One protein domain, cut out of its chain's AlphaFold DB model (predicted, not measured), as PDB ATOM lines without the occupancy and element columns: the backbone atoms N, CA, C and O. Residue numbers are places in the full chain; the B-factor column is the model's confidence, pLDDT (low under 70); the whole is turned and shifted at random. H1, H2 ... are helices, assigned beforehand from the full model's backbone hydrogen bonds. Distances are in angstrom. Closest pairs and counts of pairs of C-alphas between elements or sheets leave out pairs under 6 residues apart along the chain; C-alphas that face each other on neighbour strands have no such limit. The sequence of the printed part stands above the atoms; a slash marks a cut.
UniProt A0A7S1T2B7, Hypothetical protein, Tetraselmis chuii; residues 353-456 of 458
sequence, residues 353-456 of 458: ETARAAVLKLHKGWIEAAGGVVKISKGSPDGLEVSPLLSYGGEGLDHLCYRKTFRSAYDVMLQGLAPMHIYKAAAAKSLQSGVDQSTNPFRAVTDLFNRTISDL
ATOM      1  N   GLU A 353       3.738  39.495 -50.405       91.88
ATOM      2  CA  GLU A 353       5.119  39.659 -50.862       91.88
ATOM      3  C   GLU A 353       5.637  41.081 -50.649       91.88
ATOM      4  O   GLU A 353       6.748  41.255 -50.141       91.88
ATOM      5  N   THR A 354       4.828  42.095 -50.970       93.38
ATOM      6  CA  THR A 354       5.192  43.502 -50.733       93.38
ATOM      7  C   THR A 354       5.299  43.801 -49.236       93.38
ATOM      8  O   THR A 354       6.246  44.466 -48.811       93.38
ATOM      9  N   ALA A 355       4.411  43.232 -48.411       94.94
ATOM     10  CA  ALA A 355       4.493  43.345 -46.956       94.94
ATOM     11  C   ALA A 355       5.734  42.649 -46.375       94.94
ATOM     12  O   ALA A 355       6.449  43.242 -45.563       94.94
ATOM     13  N   ARG A 356       6.047  41.427 -46.828       94.44
ATOM     14  CA  ARG A 356       7.273  40.703 -46.454       94.44
ATOM     15  C   ARG A 356       8.520  41.507 -46.813       94.44
ATOM     16  O   ARG A 356       9.400  41.670 -45.971       94.44
ATOM     17  N   ALA A 357       8.597  42.024 -48.038       92.62
ATOM     18  CA  ALA A 357       9.724  42.835 -48.491       92.62
ATOM     19  C   ALA A 357       9.886  44.108 -47.645       92.62
ATOM     20  O   ALA A 357      11.005  44.460 -47.276       92.62
ATOM     21  N   ALA A 358       8.782  44.767 -47.276       94.44
ATOM     22  CA  ALA A 358       8.809  45.946 -46.414       94.44
ATOM     23  C   ALA A 358       9.358  45.631 -45.010       94.44
ATOM     24  O   ALA A 358      10.242  46.342 -44.531       94.44
ATOM     25  N   VAL A 359       8.913  44.531 -44.387       95.81
ATOM     26  CA  VAL A 359       9.429  44.061 -43.085       95.81
ATOM     27  C   VAL A 359      10.931  43.766 -43.159       95.81
ATOM     28  O   VAL A 359      11.704  44.253 -42.336       95.81
ATOM     29  N   LEU A 360      11.373  43.003 -44.161       94.00
ATOM     30  CA  LEU A 360      12.783  42.624 -44.305       94.00
ATOM     31  C   LEU A 360      13.687  43.823 -44.620       94.00
ATOM     32  O   LEU A 360      14.807  43.899 -44.112       94.00
ATOM     33  N   LYS A 361      13.189  44.790 -45.397       93.31
ATOM     34  CA  LYS A 361      13.884  46.052 -45.662       93.31
ATOM     35  C   LYS A 361      14.031  46.895 -44.395       93.31
ATOM     36  O   LYS A 361      15.115  47.431 -44.165       93.31
ATOM     37  N   LEU A 362      12.985  46.988 -43.571       95.38
ATOM     38  CA  LEU A 362      13.042  47.687 -42.285       95.38
ATOM     39  C   LEU A 362      14.097  47.056 -41.366       95.38
ATOM     40  O   LEU A 362      14.983  47.746 -40.865       95.38
ATOM     41  N   HIS A 363      14.053  45.733 -41.210       95.31
ATOM     42  CA  HIS A 363      14.991  45.000 -40.362       95.31
ATOM     43  C   HIS A 363      16.437  45.080 -40.865       95.31
ATOM     44  O   HIS A 363      17.357  45.237 -40.064       95.31
ATOM     45  N   LYS A 364      16.653  45.048 -42.188       93.44
ATOM     46  CA  LYS A 364      17.966  45.331 -42.783       93.44
ATOM     47  C   LYS A 364      18.481  46.704 -42.342       93.44
ATOM     48  O   LYS A 364      19.625  46.793 -41.903       93.44
ATOM     49  N   GLY A 365      17.636  47.735 -42.404       93.12
ATOM     50  CA  GLY A 365      17.983  49.076 -41.930       93.12
ATOM     51  C   GLY A 365      18.383  49.097 -40.453       93.12
ATOM     52  O   GLY A 365      19.377  49.724 -40.100       93.12
ATOM     53  N   TRP A 366      17.676  48.354 -39.593       95.25
ATOM     54  CA  TRP A 366      18.033  48.223 -38.174       95.25
ATOM     55  C   TRP A 366      19.392  47.544 -37.959       95.25
ATOM     56  O   TRP A 366      20.195  48.002 -37.151       95.25
ATOM     57  N   ILE A 367      19.677  46.470 -38.700       94.62
ATOM     58  CA  ILE A 367      20.955  45.748 -38.622       94.62
ATOM     59  C   ILE A 367      22.119  46.638 -39.071       94.62
ATOM     60  O   ILE A 367      23.168  46.648 -38.425       94.62
ATOM     61  N   GLU A 368      21.941  47.376 -40.167       93.25
ATOM     62  CA  GLU A 368      22.952  48.297 -40.697       93.25
ATOM     63  C   GLU A 368      23.188  49.474 -39.739       93.25
ATOM     64  O   GLU A 368      24.338  49.818 -39.466       93.25
ATOM     65  N   ALA A 369      22.126  50.019 -39.135       92.25
ATOM     66  CA  ALA A 369      22.230  51.044 -38.095       92.25
ATOM     67  C   ALA A 369      22.972  50.551 -36.835       92.25
ATOM     68  O   ALA A 369      23.652  51.337 -36.180       92.25
ATOM     69  N   ALA A 370      22.897  49.253 -36.530       92.44
ATOM     70  CA  ALA A 370      23.626  48.594 -35.442       92.44
ATOM     71  C   ALA A 370      25.067  48.168 -35.822       92.44
ATOM     72  O   ALA A 370      25.711  47.393 -35.109       92.44
ATOM     73  N   GLY A 371      25.584  48.628 -36.969       93.56
ATOM     74  CA  GLY A 371      26.952  48.363 -37.428       93.56
ATOM     75  C   GLY A 371      27.169  46.985 -38.064       93.56
ATOM     76  O   GLY A 371      28.319  46.546 -38.188       93.56
ATOM     77  N   GLY A 372      26.093  46.286 -38.434       93.94
ATOM     78  CA  GLY A 372      26.141  45.061 -39.231       93.94
ATOM     79  C   GLY A 372      26.110  45.329 -40.736       93.94
ATOM     80  O   GLY A 372      25.869  46.443 -41.190       93.94
ATOM     81  N   VAL A 373      26.347  44.288 -41.535       93.31
ATOM     82  CA  VAL A 373      26.278  44.359 -43.003       93.31
ATOM     83  C   VAL A 373      25.435  43.206 -43.537       93.31
ATOM     84  O   VAL A 373      25.729  42.045 -43.256       93.31
ATOM     85  N   VAL A 374      24.420  43.498 -44.353       90.31
ATOM     86  CA  VAL A 374      23.555  42.476 -44.966       90.31
ATOM     87  C   VAL A 374      23.944  42.268 -46.435       90.31
ATOM     88  O   VAL A 374      23.740  43.143 -47.275       90.31
ATOM     89  N   LYS A 375      24.509  41.096 -46.755       87.69
ATOM     90  CA  LYS A 375      24.935  40.671 -48.105       87.69
ATOM     91  C   LYS A 375      24.234  39.374 -48.514       87.69
ATOM     92  O   LYS A 375      24.883  38.342 -48.692       87.69
ATOM     93  N   ILE A 376      22.913  39.421 -48.624       79.75
ATOM     94  CA  ILE A 376      22.106  38.285 -49.085       79.75
ATOM     95  C   ILE A 376      22.166  38.237 -50.619       79.75
ATOM     96  O   ILE A 376      22.082  39.267 -51.283       79.75
ATOM     97  N   SER A 377      22.407  37.050 -51.179       64.94
ATOM     98  CA  SER A 377      22.532  36.828 -52.624       64.94
ATOM     99  C   SER A 377      21.202  37.006 -53.363       64.94
ATOM    100  O   SER A 377      20.140  36.707 -52.818       64.94
ATOM    101  N   LYS A 378      21.273  37.407 -54.641       56.91
ATOM    102  CA  LYS A 378      20.114  37.470 -55.548       56.91
ATOM    103  C   LYS A 378      19.396  36.110 -55.598       56.91
ATOM    104  O   LYS A 378      20.051  35.096 -55.821       56.91
ATOM    105  N   GLY A 379      18.073  36.105 -55.409       57.50
ATOM    106  CA  GLY A 379      17.220  34.902 -55.457       57.50
ATOM    107  C   GLY A 379      16.635  34.449 -54.110       57.50
ATOM    108  O   GLY A 379      15.862  33.499 -54.072       57.50
ATOM    109  N   SER A 380      16.975  35.119 -53.006       59.03
ATOM    110  CA  SER A 380      16.277  35.026 -51.712       59.03
ATOM    111  C   SER A 380      15.544  36.342 -51.433       59.03
ATOM    112  O   SER A 380      15.942  37.358 -52.005       59.03
ATOM    113  N   PRO A 381      14.491  36.368 -50.591       61.38
ATOM    114  CA  PRO A 381      13.850  37.625 -50.225       61.38
ATOM    115  C   PRO A 381      14.893  38.599 -49.653       61.38
ATOM    116  O   PRO A 381      15.720  38.215 -48.823       61.38
ATOM    117  N   ASP A 382      14.878  39.841 -50.142       61.78
ATOM    118  CA  ASP A 382      15.875  40.865 -49.821       61.78
ATOM    119  C   ASP A 382      15.781  41.289 -48.347       61.78
ATOM    120  O   ASP A 382      15.082  42.236 -47.988       61.78
ATOM    121  N   GLY A 383      16.508  40.600 -47.471       69.38
ATOM    122  CA  GLY A 383      16.753  41.052 -46.106       69.38
ATOM    123  C   GLY A 383      16.727  39.943 -45.067       69.38
ATOM    124  O   GLY A 383      16.477  38.774 -45.354       69.38
ATOM    125  N   LEU A 384      17.051  40.338 -43.842       87.44
ATOM    126  CA  LEU A 384      17.182  39.457 -42.693       87.44
ATOM    127  C   LEU A 384      16.115  39.828 -41.672       87.44
ATOM    128  O   LEU A 384      15.944  40.999 -41.347       87.44
ATOM    129  N   GLU A 385      15.391  38.832 -41.180       93.38
ATOM    130  CA  GLU A 385      14.350  39.052 -40.187       93.38
ATOM    131  C   GLU A 385      14.932  39.215 -38.774       93.38
ATOM    132  O   GLU A 385      15.733  38.396 -38.322       93.38
ATOM    133  N   VAL A 386      14.465  40.238 -38.054       94.62
ATOM    134  CA  VAL A 386      14.680  40.442 -36.618       94.62
ATOM    135  C   VAL A 386      13.365  40.142 -35.898       94.62
ATOM    136  O   VAL A 386      12.323  40.689 -36.252       94.62
ATOM    137  N   SER A 387      13.382  39.257 -34.899       95.62
ATOM    138  CA  SER A 387      12.184  38.974 -34.102       95.62
ATOM    139  C   SER A 387      11.805  40.187 -33.246       95.62
ATOM    140  O   SER A 387      12.680  40.757 -32.585       95.62
ATOM    141  N   PRO A 388      10.502  40.511 -33.140       95.19
ATOM    142  CA  PRO A 388      10.039  41.554 -32.233       95.19
ATOM    143  C   PRO A 388      10.422  41.342 -30.764       95.19
ATOM    144  O   PRO A 388      10.556  42.314 -30.034       95.19
ATOM    145  N   LEU A 389      10.641  40.096 -30.319       91.81
ATOM    146  CA  LEU A 389      11.102  39.806 -28.953       91.81
ATOM    147  C   LEU A 389      12.510  40.337 -28.671       91.81
ATOM    148  O   LEU A 389      12.853  40.574 -27.512       91.81
ATOM    149  N   LEU A 390      13.325  40.499 -29.712       92.81
ATOM    150  CA  LEU A 390      14.670  41.044 -29.604       92.81
ATOM    151  C   LEU A 390      14.657  42.570 -29.717       92.81
ATOM    152  O   LEU A 390      15.320  43.241 -28.928       92.81
ATOM    153  N   SER A 391      13.911  43.099 -30.686       94.88
ATOM    154  CA  SER A 391      13.888  44.524 -30.994       94.88
ATOM    155  C   SER A 391      12.501  44.968 -31.450       94.88
ATOM    156  O   SER A 391      11.943  44.396 -32.386       94.88
ATOM    157  N   TYR A 392      11.941  45.981 -30.790       95.88
ATOM    158  CA  TYR A 392      10.632  46.546 -31.129       95.88
ATOM    159  C   TYR A 392      10.720  47.538 -32.295       95.88
ATOM    160  O   TYR A 392       9.854  47.553 -33.171       95.88
ATOM    161  N   GLY A 393      11.759  48.374 -32.292       94.56
ATOM    162  CA  GLY A 393      11.950  49.477 -33.232       94.56
ATOM    163  C   GLY A 393      13.399  49.655 -33.687       94.56
ATOM    164  O   GLY A 393      13.769  50.761 -34.074       94.56
ATOM    165  N   GLY A 394      14.215  48.602 -33.614       94.25
ATOM    166  CA  GLY A 394      15.636  48.613 -33.976       94.25
ATOM    167  C   GLY A 394      16.594  48.763 -32.791       94.25
ATOM    168  O   GLY A 394      17.807  48.686 -32.976       94.25
ATOM    169  N   GLU A 395      16.087  48.933 -31.565       91.31
ATOM    170  CA  GLU A 395      16.907  49.031 -30.359       91.31
ATOM    171  C   GLU A 395      17.555  47.690 -29.969       91.31
ATOM    172  O   GLU A 395      16.994  46.620 -30.213       91.31
ATOM    173  N   GLY A 396      18.710  47.745 -29.297       87.44
ATOM    174  CA  GLY A 396      19.325  46.583 -28.646       87.44
ATOM    175  C   GLY A 396      20.035  45.596 -29.578       87.44
ATOM    176  O   GLY A 396      20.327  44.478 -29.158       87.44
ATOM    177  N   LEU A 397      20.333  45.978 -30.822       91.06
ATOM    178  CA  LEU A 397      20.930  45.086 -31.824       91.06
ATOM    179  C   LEU A 397      22.465  45.137 -31.891       91.06
ATOM    180  O   LEU A 397      23.073  44.218 -32.439       91.06
ATOM    181  N   ASP A 398      23.110  46.152 -31.313       88.31
ATOM    182  CA  ASP A 398      24.550  46.424 -31.464       88.31
ATOM    183  C   ASP A 398      25.419  45.213 -31.108       88.31
ATOM    184  O   ASP A 398      26.259  44.771 -31.893       88.31
ATOM    185  N   HIS A 399      25.153  44.588 -29.960       86.31
ATOM    186  CA  HIS A 399      25.909  43.431 -29.474       86.31
ATOM    187  C   HIS A 399      25.801  42.182 -30.372       86.31
ATOM    188  O   HIS A 399      26.624  41.268 -30.276       86.31
ATOM    189  N   LEU A 400      24.793  42.123 -31.248       88.94
ATOM    190  CA  LEU A 400      24.570  41.014 -32.174       88.94
ATOM    191  C   LEU A 400      25.020  41.328 -33.589       88.94
ATOM    192  O   LEU A 400      25.451  40.401 -34.275       88.94
ATOM    193  N   CYS A 401      24.932  42.585 -34.009       92.31
ATOM    194  CA  CYS A 401      25.139  42.996 -35.392       92.31
ATOM    195  C   CYS A 401      26.517  43.614 -35.636       92.31
ATOM    196  O   CYS A 401      27.044  43.464 -36.739       92.31
ATOM    197  N   TYR A 402      27.125  44.253 -34.634       90.81
ATOM    198  CA  TYR A 402      28.347  45.035 -34.813       90.81
ATOM    199  C   TYR A 402      29.474  44.225 -35.470       90.81
ATOM    200  O   TYR A 402      29.865  43.157 -34.989       90.81
ATOM    201  N   ARG A 403      29.991  44.742 -36.595       92.12
ATOM    202  CA  ARG A 403      31.044  44.134 -37.434       92.12
ATOM    203  C   ARG A 403      30.724  42.726 -37.951       92.12
ATOM    204  O   ARG A 403      31.625  42.031 -38.427       92.12
ATOM    205  N   LYS A 404      29.463  42.288 -37.912       92.81
ATOM    206  CA  LYS A 404      29.042  41.018 -38.513       92.81
ATOM    207  C   LYS A 404      28.534  41.226 -39.929       92.81
ATOM    208  O   LYS A 404      27.892  42.221 -40.249       92.81
ATOM    209  N   THR A 405      28.816  40.250 -40.786       94.00
ATOM    210  CA  THR A 405      28.232  40.169 -42.126       94.00
ATOM    211  C   THR A 405      27.227  39.032 -42.161       94.00
ATOM    212  O   THR A 405      27.601  37.874 -41.982       94.00
ATOM    213  N   PHE A 406      25.973  39.356 -42.448       91.31
ATOM    214  CA  PHE A 406      24.905  38.386 -42.619       91.31
ATOM    215  C   PHE A 406      24.745  38.039 -44.098       91.31
ATOM    216  O   PHE A 406      24.668  38.926 -44.951       91.31
ATOM    217  N   ARG A 407      24.721  36.740 -44.407       89.00
ATOM    218  CA  ARG A 407      24.654  36.208 -45.785       89.00
ATOM    219  C   ARG A 407      23.430  35.326 -46.041       89.00
ATOM    220  O   ARG A 407      23.254  34.843 -47.150       89.00
ATOM    221  N   SER A 408      22.607  35.123 -45.018       84.62
ATOM    222  CA  SER A 408      21.370  34.346 -45.047       84.62
ATOM    223  C   SER A 408      20.201  35.262 -44.688       84.62
ATOM    224  O   SER A 408      20.388  36.206 -43.921       84.62
ATOM    225  N   ALA A 409      19.008  34.968 -45.213       78.38
ATOM    226  CA  ALA A 409      17.760  35.644 -44.840       78.38
ATOM    227  C   ALA A 409      17.253  35.247 -43.438       78.38
ATOM    228  O   ALA A 409      16.305  35.838 -42.925       78.38
ATOM    229  N   TYR A 410      17.897  34.260 -42.810       84.44
ATOM    230  CA  TYR A 410      17.605  33.796 -41.458       84.44
ATOM    231  C   TYR A 410      18.889  33.687 -40.631       84.44
ATOM    232  O   TYR A 410      19.871  33.086 -41.077       84.44
ATOM    233  N   ASP A 411      18.851  34.227 -39.414       88.88
ATOM    234  CA  ASP A 411      19.898  34.110 -38.402       88.88
ATOM    235  C   ASP A 411      19.244  33.818 -37.048       88.88
ATOM    236  O   ASP A 411      18.429  34.602 -36.559       88.88
ATOM    237  N   VAL A 412      19.605  32.689 -36.436       85.06
ATOM    238  CA  VAL A 412      19.011  32.220 -35.174       85.06
ATOM    239  C   VAL A 412      19.213  33.202 -34.012       85.06
ATOM    240  O   VAL A 412      18.356  33.304 -33.133       85.06
ATOM    241  N   MET A 413      20.306  33.973 -34.012       86.38
ATOM    242  CA  MET A 413      20.597  34.951 -32.961       86.38
ATOM    243  C   MET A 413      19.633  36.132 -33.001       86.38
ATOM    244  O   MET A 413      19.334  36.709 -31.954       86.38
ATOM    245  N   LEU A 414      19.117  36.465 -34.187       90.56
ATOM    246  CA  LEU A 414      18.147  37.541 -34.378       90.56
ATOM    247  C   LEU A 414      16.699  37.102 -34.127       90.56
ATOM    248  O   LEU A 414      15.794  37.927 -34.182       90.56
ATOM    249  N   GLN A 415      16.470  35.823 -33.813       86.94
ATOM    250  CA  GLN A 415      15.136  35.278 -33.549       86.94
ATOM    251  C   GLN A 415      14.776  35.189 -32.062       86.94
ATOM    252  O   GLN A 415      13.671  34.770 -31.732       86.94
ATOM    253  N   GLY A 416      15.678  35.577 -31.153       71.38
ATOM    254  CA  GLY A 416      15.426  35.517 -29.706       71.38
ATOM    255  C   GLY A 416      15.404  34.095 -29.126       71.38
ATOM    256  O   GLY A 416      14.974  33.908 -27.992       71.38
ATOM    257  N   LEU A 417      15.852  33.095 -29.899       60.91
ATOM    258  CA  LEU A 417      15.812  31.668 -29.548       60.91
ATOM    259  C   LEU A 417      17.178  31.094 -29.139       60.91
ATOM    260  O   LEU A 417      17.273  29.913 -28.806       60.91
ATOM    261  N   ALA A 418      18.252  31.890 -29.170       53.50
ATOM    262  CA  ALA A 418      19.571  31.376 -28.826       53.50
ATOM    263  C   ALA A 418      19.728  31.181 -27.300       53.50
ATOM    264  O   ALA A 418      19.255  32.000 -26.508       53.50
ATOM    265  N   PRO A 419      20.425  30.126 -26.845       45.16
ATOM    266  CA  PRO A 419      20.735  29.951 -25.432       45.16
ATOM    267  C   PRO A 419      21.436  31.178 -24.825       45.16
ATOM    268  O   PRO A 419      22.361  31.739 -25.415       45.16
ATOM    269  N   MET A 420      21.054  31.555 -23.598       46.22
ATOM    270  CA  MET A 420      21.565  32.747 -22.892       46.22
ATOM    271  C   MET A 420      23.099  32.857 -22.840       46.22
ATOM    272  O   MET A 420      23.633  33.964 -22.813       46.22
ATOM    273  N   HIS A 421      23.828  31.736 -22.830       43.69
ATOM    274  CA  HIS A 421      25.294  31.745 -22.830       43.69
ATOM    275  C   HIS A 421      25.887  32.288 -24.144       43.69
ATOM    276  O   HIS A 421      26.929  32.941 -24.113       43.69
ATOM    277  N   ILE A 422      25.205  32.101 -25.280       47.19
ATOM    278  CA  ILE A 422      25.631  32.629 -26.585       47.19
ATOM    279  C   ILE A 422      25.431  34.149 -26.632       47.19
ATOM    280  O   ILE A 422      26.324  34.873 -27.076       47.19
ATOM    281  N   TYR A 423      24.311  34.651 -26.095       50.25
ATOM    282  CA  TYR A 423      24.074  36.093 -25.955       50.25
ATOM    283  C   TYR A 423      25.118  36.765 -25.049       50.25
ATOM    284  O   TYR A 423      25.681  37.795 -25.421       50.25
ATOM    285  N   LYS A 424      25.454  36.152 -23.902       50.00
ATOM    286  CA  LYS A 424      26.504  36.654 -22.993       50.00
ATOM    287  C   LYS A 424      27.876  36.732 -23.672       50.00
ATOM    288  O   LYS A 424      28.573  37.734 -23.526       50.00
ATOM    289  N   ALA A 425      28.245  35.714 -24.449       51.81
ATOM    290  CA  ALA A 425      29.505  35.701 -25.191       51.81
ATOM    291  C   ALA A 425      29.557  36.772 -26.299       51.81
ATOM    292  O   ALA A 425      30.610  37.365 -26.533       51.81
ATOM    293  N   ALA A 426      28.431  37.044 -26.969       54.38
ATOM    294  CA  ALA A 426      28.335  38.106 -27.971       54.38
ATOM    295  C   ALA A 426      28.468  39.508 -27.343       54.38
ATOM    296  O   ALA A 426      29.252  40.322 -27.831       54.38
ATOM    297  N   ALA A 427      27.784  39.758 -26.220       53.47
ATOM    298  CA  ALA A 427      27.865  41.024 -25.488       53.47
ATOM    299  C   ALA A 427      29.283  41.323 -24.971       53.47
ATOM    300  O   ALA A 427      29.786  42.431 -25.155       53.47
ATOM    301  N   ALA A 428      29.972  40.323 -24.409       52.28
ATOM    302  CA  ALA A 428      31.341  40.478 -23.913       52.28
ATOM    303  C   ALA A 428      32.345  40.879 -25.016       52.28
ATOM    304  O   ALA A 428      33.244  41.681 -24.771       52.28
ATOM    305  N   LYS A 429      32.170  40.372 -26.246       56.06
ATOM    306  CA  LYS A 429      33.016  40.732 -27.400       56.06
ATOM    307  C   LYS A 429      32.805  42.172 -27.876       56.06
ATOM    308  O   LYS A 429      33.742  42.784 -28.376       56.06
ATOM    309  N   SER A 430      31.594  42.710 -27.733       46.81
ATOM    310  CA  SER A 430      31.270  44.086 -28.133       46.81
ATOM    311  C   SER A 430      31.910  45.119 -27.192       46.81
ATOM    312  O   SER A 430      32.528  46.077 -27.662       46.81
ATOM    313  N   LEU A 431      31.870  44.870 -25.877       47.16
ATOM    314  CA  LEU A 431      32.426  45.748 -24.834       47.16
ATOM    315  C   LEU A 431      33.949  45.954 -24.937       47.16
ATOM    316  O   LEU A 431      34.453  47.015 -24.585       47.16
ATOM    317  N   GLN A 432      34.686  44.982 -25.479       46.56
ATOM    318  CA  GLN A 432      36.139  45.078 -25.673       46.56
ATOM    319  C   GLN A 432      36.551  46.002 -26.837       46.56
ATOM    320  O   GLN A 432      37.738  46.262 -27.009       46.56
ATOM    321  N   SER A 433      35.606  46.495 -27.650       46.66
ATOM    322  CA  SER A 433      35.915  47.143 -28.935       46.66
ATOM    323  C   SER A 433      35.901  48.684 -28.956       46.66
ATOM    324  O   SER A 433      36.133  49.248 -30.022       46.66
ATOM    325  N   GLY A 434      35.699  49.364 -27.815       45.88
ATOM    326  CA  GLY A 434      35.924  50.818 -27.660       45.88
ATOM    327  C   GLY A 434      35.160  51.711 -28.652       45.88
ATOM    328  O   GLY A 434      35.774  52.424 -29.440       45.88
ATOM    329  N   VAL A 435      33.826  51.649 -28.655       49.00
ATOM    330  CA  VAL A 435      32.976  52.290 -29.679       49.00
ATOM    331  C   VAL A 435      32.721  53.779 -29.384       49.00
ATOM    332  O   VAL A 435      32.157  54.108 -28.345       49.00
ATOM    333  N   ASP A 436      33.052  54.659 -30.336       42.91
ATOM    334  CA  ASP A 436      32.544  56.040 -30.429       42.91
ATOM    335  C   ASP A 436      31.175  56.036 -31.145       42.91
ATOM    336  O   ASP A 436      31.023  55.444 -32.214       42.91
ATOM    337  N   GLN A 437      30.153  56.626 -30.514       48.59
ATOM    338  CA  GLN A 437      28.721  56.406 -30.797       48.59
ATOM    339  C   GLN A 437      27.984  57.670 -31.299       48.59
ATOM    340  O   GLN A 437      26.758  57.755 -31.239       48.59
ATOM    341  N   SER A 438      28.694  58.696 -31.766       38.38
ATOM    342  CA  SER A 438      28.145  60.046 -31.999       38.38
ATOM    343  C   SER A 438      27.237  60.251 -33.232       38.38
ATOM    344  O   SER A 438      26.671  61.333 -33.364       38.38
ATOM    345  N   THR A 439      27.011  59.253 -34.098       36.69
ATOM    346  CA  THR A 439      26.367  59.466 -35.420       36.69
ATOM    347  C   THR A 439      25.075  58.677 -35.697       36.69
ATOM    348  O   THR A 439      24.563  58.725 -36.814       36.69
ATOM    349  N   ASN A 440      24.500  57.970 -34.715       43.47
ATOM    350  CA  ASN A 440      23.308  57.133 -34.931       43.47
ATOM    351  C   ASN A 440      21.978  57.929 -34.777       43.47
ATOM    352  O   ASN A 440      21.686  58.415 -33.684       43.47
ATOM    353  N   PRO A 441      21.111  58.022 -35.809       36.56
ATOM    354  CA  PRO A 441      19.805  58.691 -35.714       36.56
ATOM    355  C   PRO A 441      18.776  57.960 -34.823       36.56
ATOM    356  O   PRO A 441      17.795  58.564 -34.398       36.56
ATOM    357  N   PHE A 442      19.010  56.691 -34.472       40.38
ATOM    358  CA  PHE A 442      18.220  55.895 -33.518       40.38
ATOM    359  C   PHE A 442      18.750  55.997 -32.069       40.38
ATOM    360  O   PHE A 442      18.248  55.346 -31.144       40.38
ATOM    361  N   ARG A 443      19.758  56.851 -31.829       43.28
ATOM    362  CA  ARG A 443      20.391  57.036 -30.515       43.28
ATOM    363  C   ARG A 443      19.505  57.741 -29.488       43.28
ATOM    364  O   ARG A 443      19.638  57.454 -28.308       43.28
ATOM    365  N   ALA A 444      18.546  58.575 -29.895       39.25
ATOM    366  CA  ALA A 444      17.632  59.228 -28.944       39.25
ATOM    367  C   ALA A 444      16.823  58.218 -28.102       39.25
ATOM    368  O   ALA A 444      16.442  58.512 -26.972       39.25
ATOM    369  N   VAL A 445      16.604  57.016 -28.642       37.94
ATOM    370  CA  VAL A 445      16.029  55.879 -27.916       37.94
ATOM    371  C   VAL A 445      17.142  55.116 -27.188       37.94
ATOM    372  O   VAL A 445      17.025  54.839 -26.001       37.94
ATOM    373  N   THR A 446      18.263  54.853 -27.862       36.22
ATOM    374  CA  THR A 446      19.378  54.032 -27.354       36.22
ATOM    375  C   THR A 446      20.125  54.637 -26.151       36.22
ATOM    376  O   THR A 446      20.470  53.902 -25.235       36.22
ATOM    377  N   ASP A 447      20.331  55.957 -26.073       34.38
ATOM    378  CA  ASP A 447      21.015  56.621 -24.943       34.38
ATOM    379  C   ASP A 447      20.169  56.651 -23.664       34.38
ATOM    380  O   ASP A 447      20.717  56.688 -22.559       34.38
ATOM    381  N   LEU A 448      18.841  56.583 -23.796       36.84
ATOM    382  CA  LEU A 448      17.948  56.374 -22.659       36.84
ATOM    383  C   LEU A 448      18.110  54.952 -22.083       36.84
ATOM    384  O   LEU A 448      17.994  54.760 -20.876       36.84
ATOM    385  N   PHE A 449      18.438  53.975 -22.938       39.22
ATOM    386  CA  PHE A 449      18.627  52.564 -22.577       39.22
ATOM    387  C   PHE A 449      20.076  52.191 -22.209       39.22
ATOM    388  O   PHE A 449      20.288  51.276 -21.415       39.22
ATOM    389  N   ASN A 450      21.087  52.904 -22.716       34.84
ATOM    390  CA  ASN A 450      22.497  52.625 -22.415       34.84
ATOM    391  C   ASN A 450      22.930  53.118 -21.027       34.84
ATOM    392  O   ASN A 450      23.879  52.566 -20.467       34.84
ATOM    393  N   ARG A 451      22.219  54.084 -20.423       32.84
ATOM    394  CA  ARG A 451      22.461  54.459 -19.016       32.84
ATOM    395  C   ARG A 451      22.168  53.305 -18.053       32.84
ATOM    396  O   ARG A 451      22.854  53.168 -17.054       32.84
ATOM    397  N   THR A 452      21.243  52.407 -18.391       41.91
ATOM    398  CA  THR A 452      20.838  51.305 -17.503       41.91
ATOM    399  C   THR A 452      21.762  50.082 -17.558       41.91
ATOM    400  O   THR A 452      21.690  49.244 -16.669       41.91
ATOM    401  N   ILE A 453      22.630  49.943 -18.572       36.81
ATOM    402  CA  ILE A 453      23.586  48.817 -18.652       36.81
ATOM    403  C   ILE A 453      24.912  49.145 -17.955       36.81
ATOM    404  O   ILE A 453      25.510  48.252 -17.359       36.81
ATOM    405  N   SER A 454      25.354  50.408 -17.972       30.56
ATOM    406  CA  SER A 454      26.548  50.812 -17.212       30.56
ATOM    407  C   SER A 454      26.322  50.724 -15.698       30.56
ATOM    408  O   SER A 454      27.247  50.363 -14.975       30.56
ATOM    409  N   ASP A 455      25.087  50.948 -15.237       35.12
ATOM    410  CA  ASP A 455      24.688  50.812 -13.827       35.12
ATOM    411  C   ASP A 455      24.423  49.349 -13.400       35.12
ATOM    412  O   ASP A 455      24.041  49.099 -12.266       35.12
ATOM    413  N   LEU A 456      24.611  48.369 -14.299       39.38
ATOM    414  CA  LEU A 456      24.516  46.926 -14.011       39.38
ATOM    415  C   LEU A 456      25.895  46.243 -13.901       39.38
ATOM    416  O   LEU A 456      25.968  45.015 -13.804       39.38
TER     417      LEU A 456
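This is residues 353 to 456 of the 458 residues of the protein "Hypothetical protein" of Tetraselmis chuii (UniProt A0A7S1T2B7). The long helix H1 lies along one side of a loop-rich core with short H2 in its middle; H4 packs on H2, and H5 lies off at one end, its residues 451 to 454 sticking out with 455 and 456. The 104 printed residues hold five named helices, H1 to H5 in chain order, and no named strand: all helix, though with 49 residues in helices, under half. The whole is compact, radius of gyration of the C-alphas 13.9 A, spanning 44 by 29 by 23 A.

H1, residues 353 to 369, begins at C-alpha 353 (5.119, 39.659, -50.862) and measures 24.2 A. H2 is residues 398 to 401, 5.2 A; H3 412 to 415, 5.2 A; H4 420 to 431, 17.1 A. H5, residues 443 to 454, 15.9 A, ends at C-alpha 454 (26.548, 50.812, -17.212).

H1 and H2 are close but not clearly touching, closest C-alphas Ile 367 and Cys 401, 6.0 A. H2 and H4 touch, closest C-alphas His 399 and Ala 427, 5.1 A. H3 is close to H2 but not clearly touching it, closest C-alphas Leu 400 and Met 413, 7.3 A. H5 is apart from H1, H2, H3 and H4. Every O i to N i+4 pair is within hydrogen-bond range in H1 and H4; H5 has 3 of 8, and 5 of 9 O i to N i+3 pairs; H2 and H3 are too short for an O i to N i+4 pair.

The C-alphas farthest apart, Gly 379 and Asp 455, are 45.2 A apart. The printed part has no cut; the links H1 to H2 and H4 to H5 are long. In this model pLDDT is under 70 at residues 377 to 383 and 417 to 456.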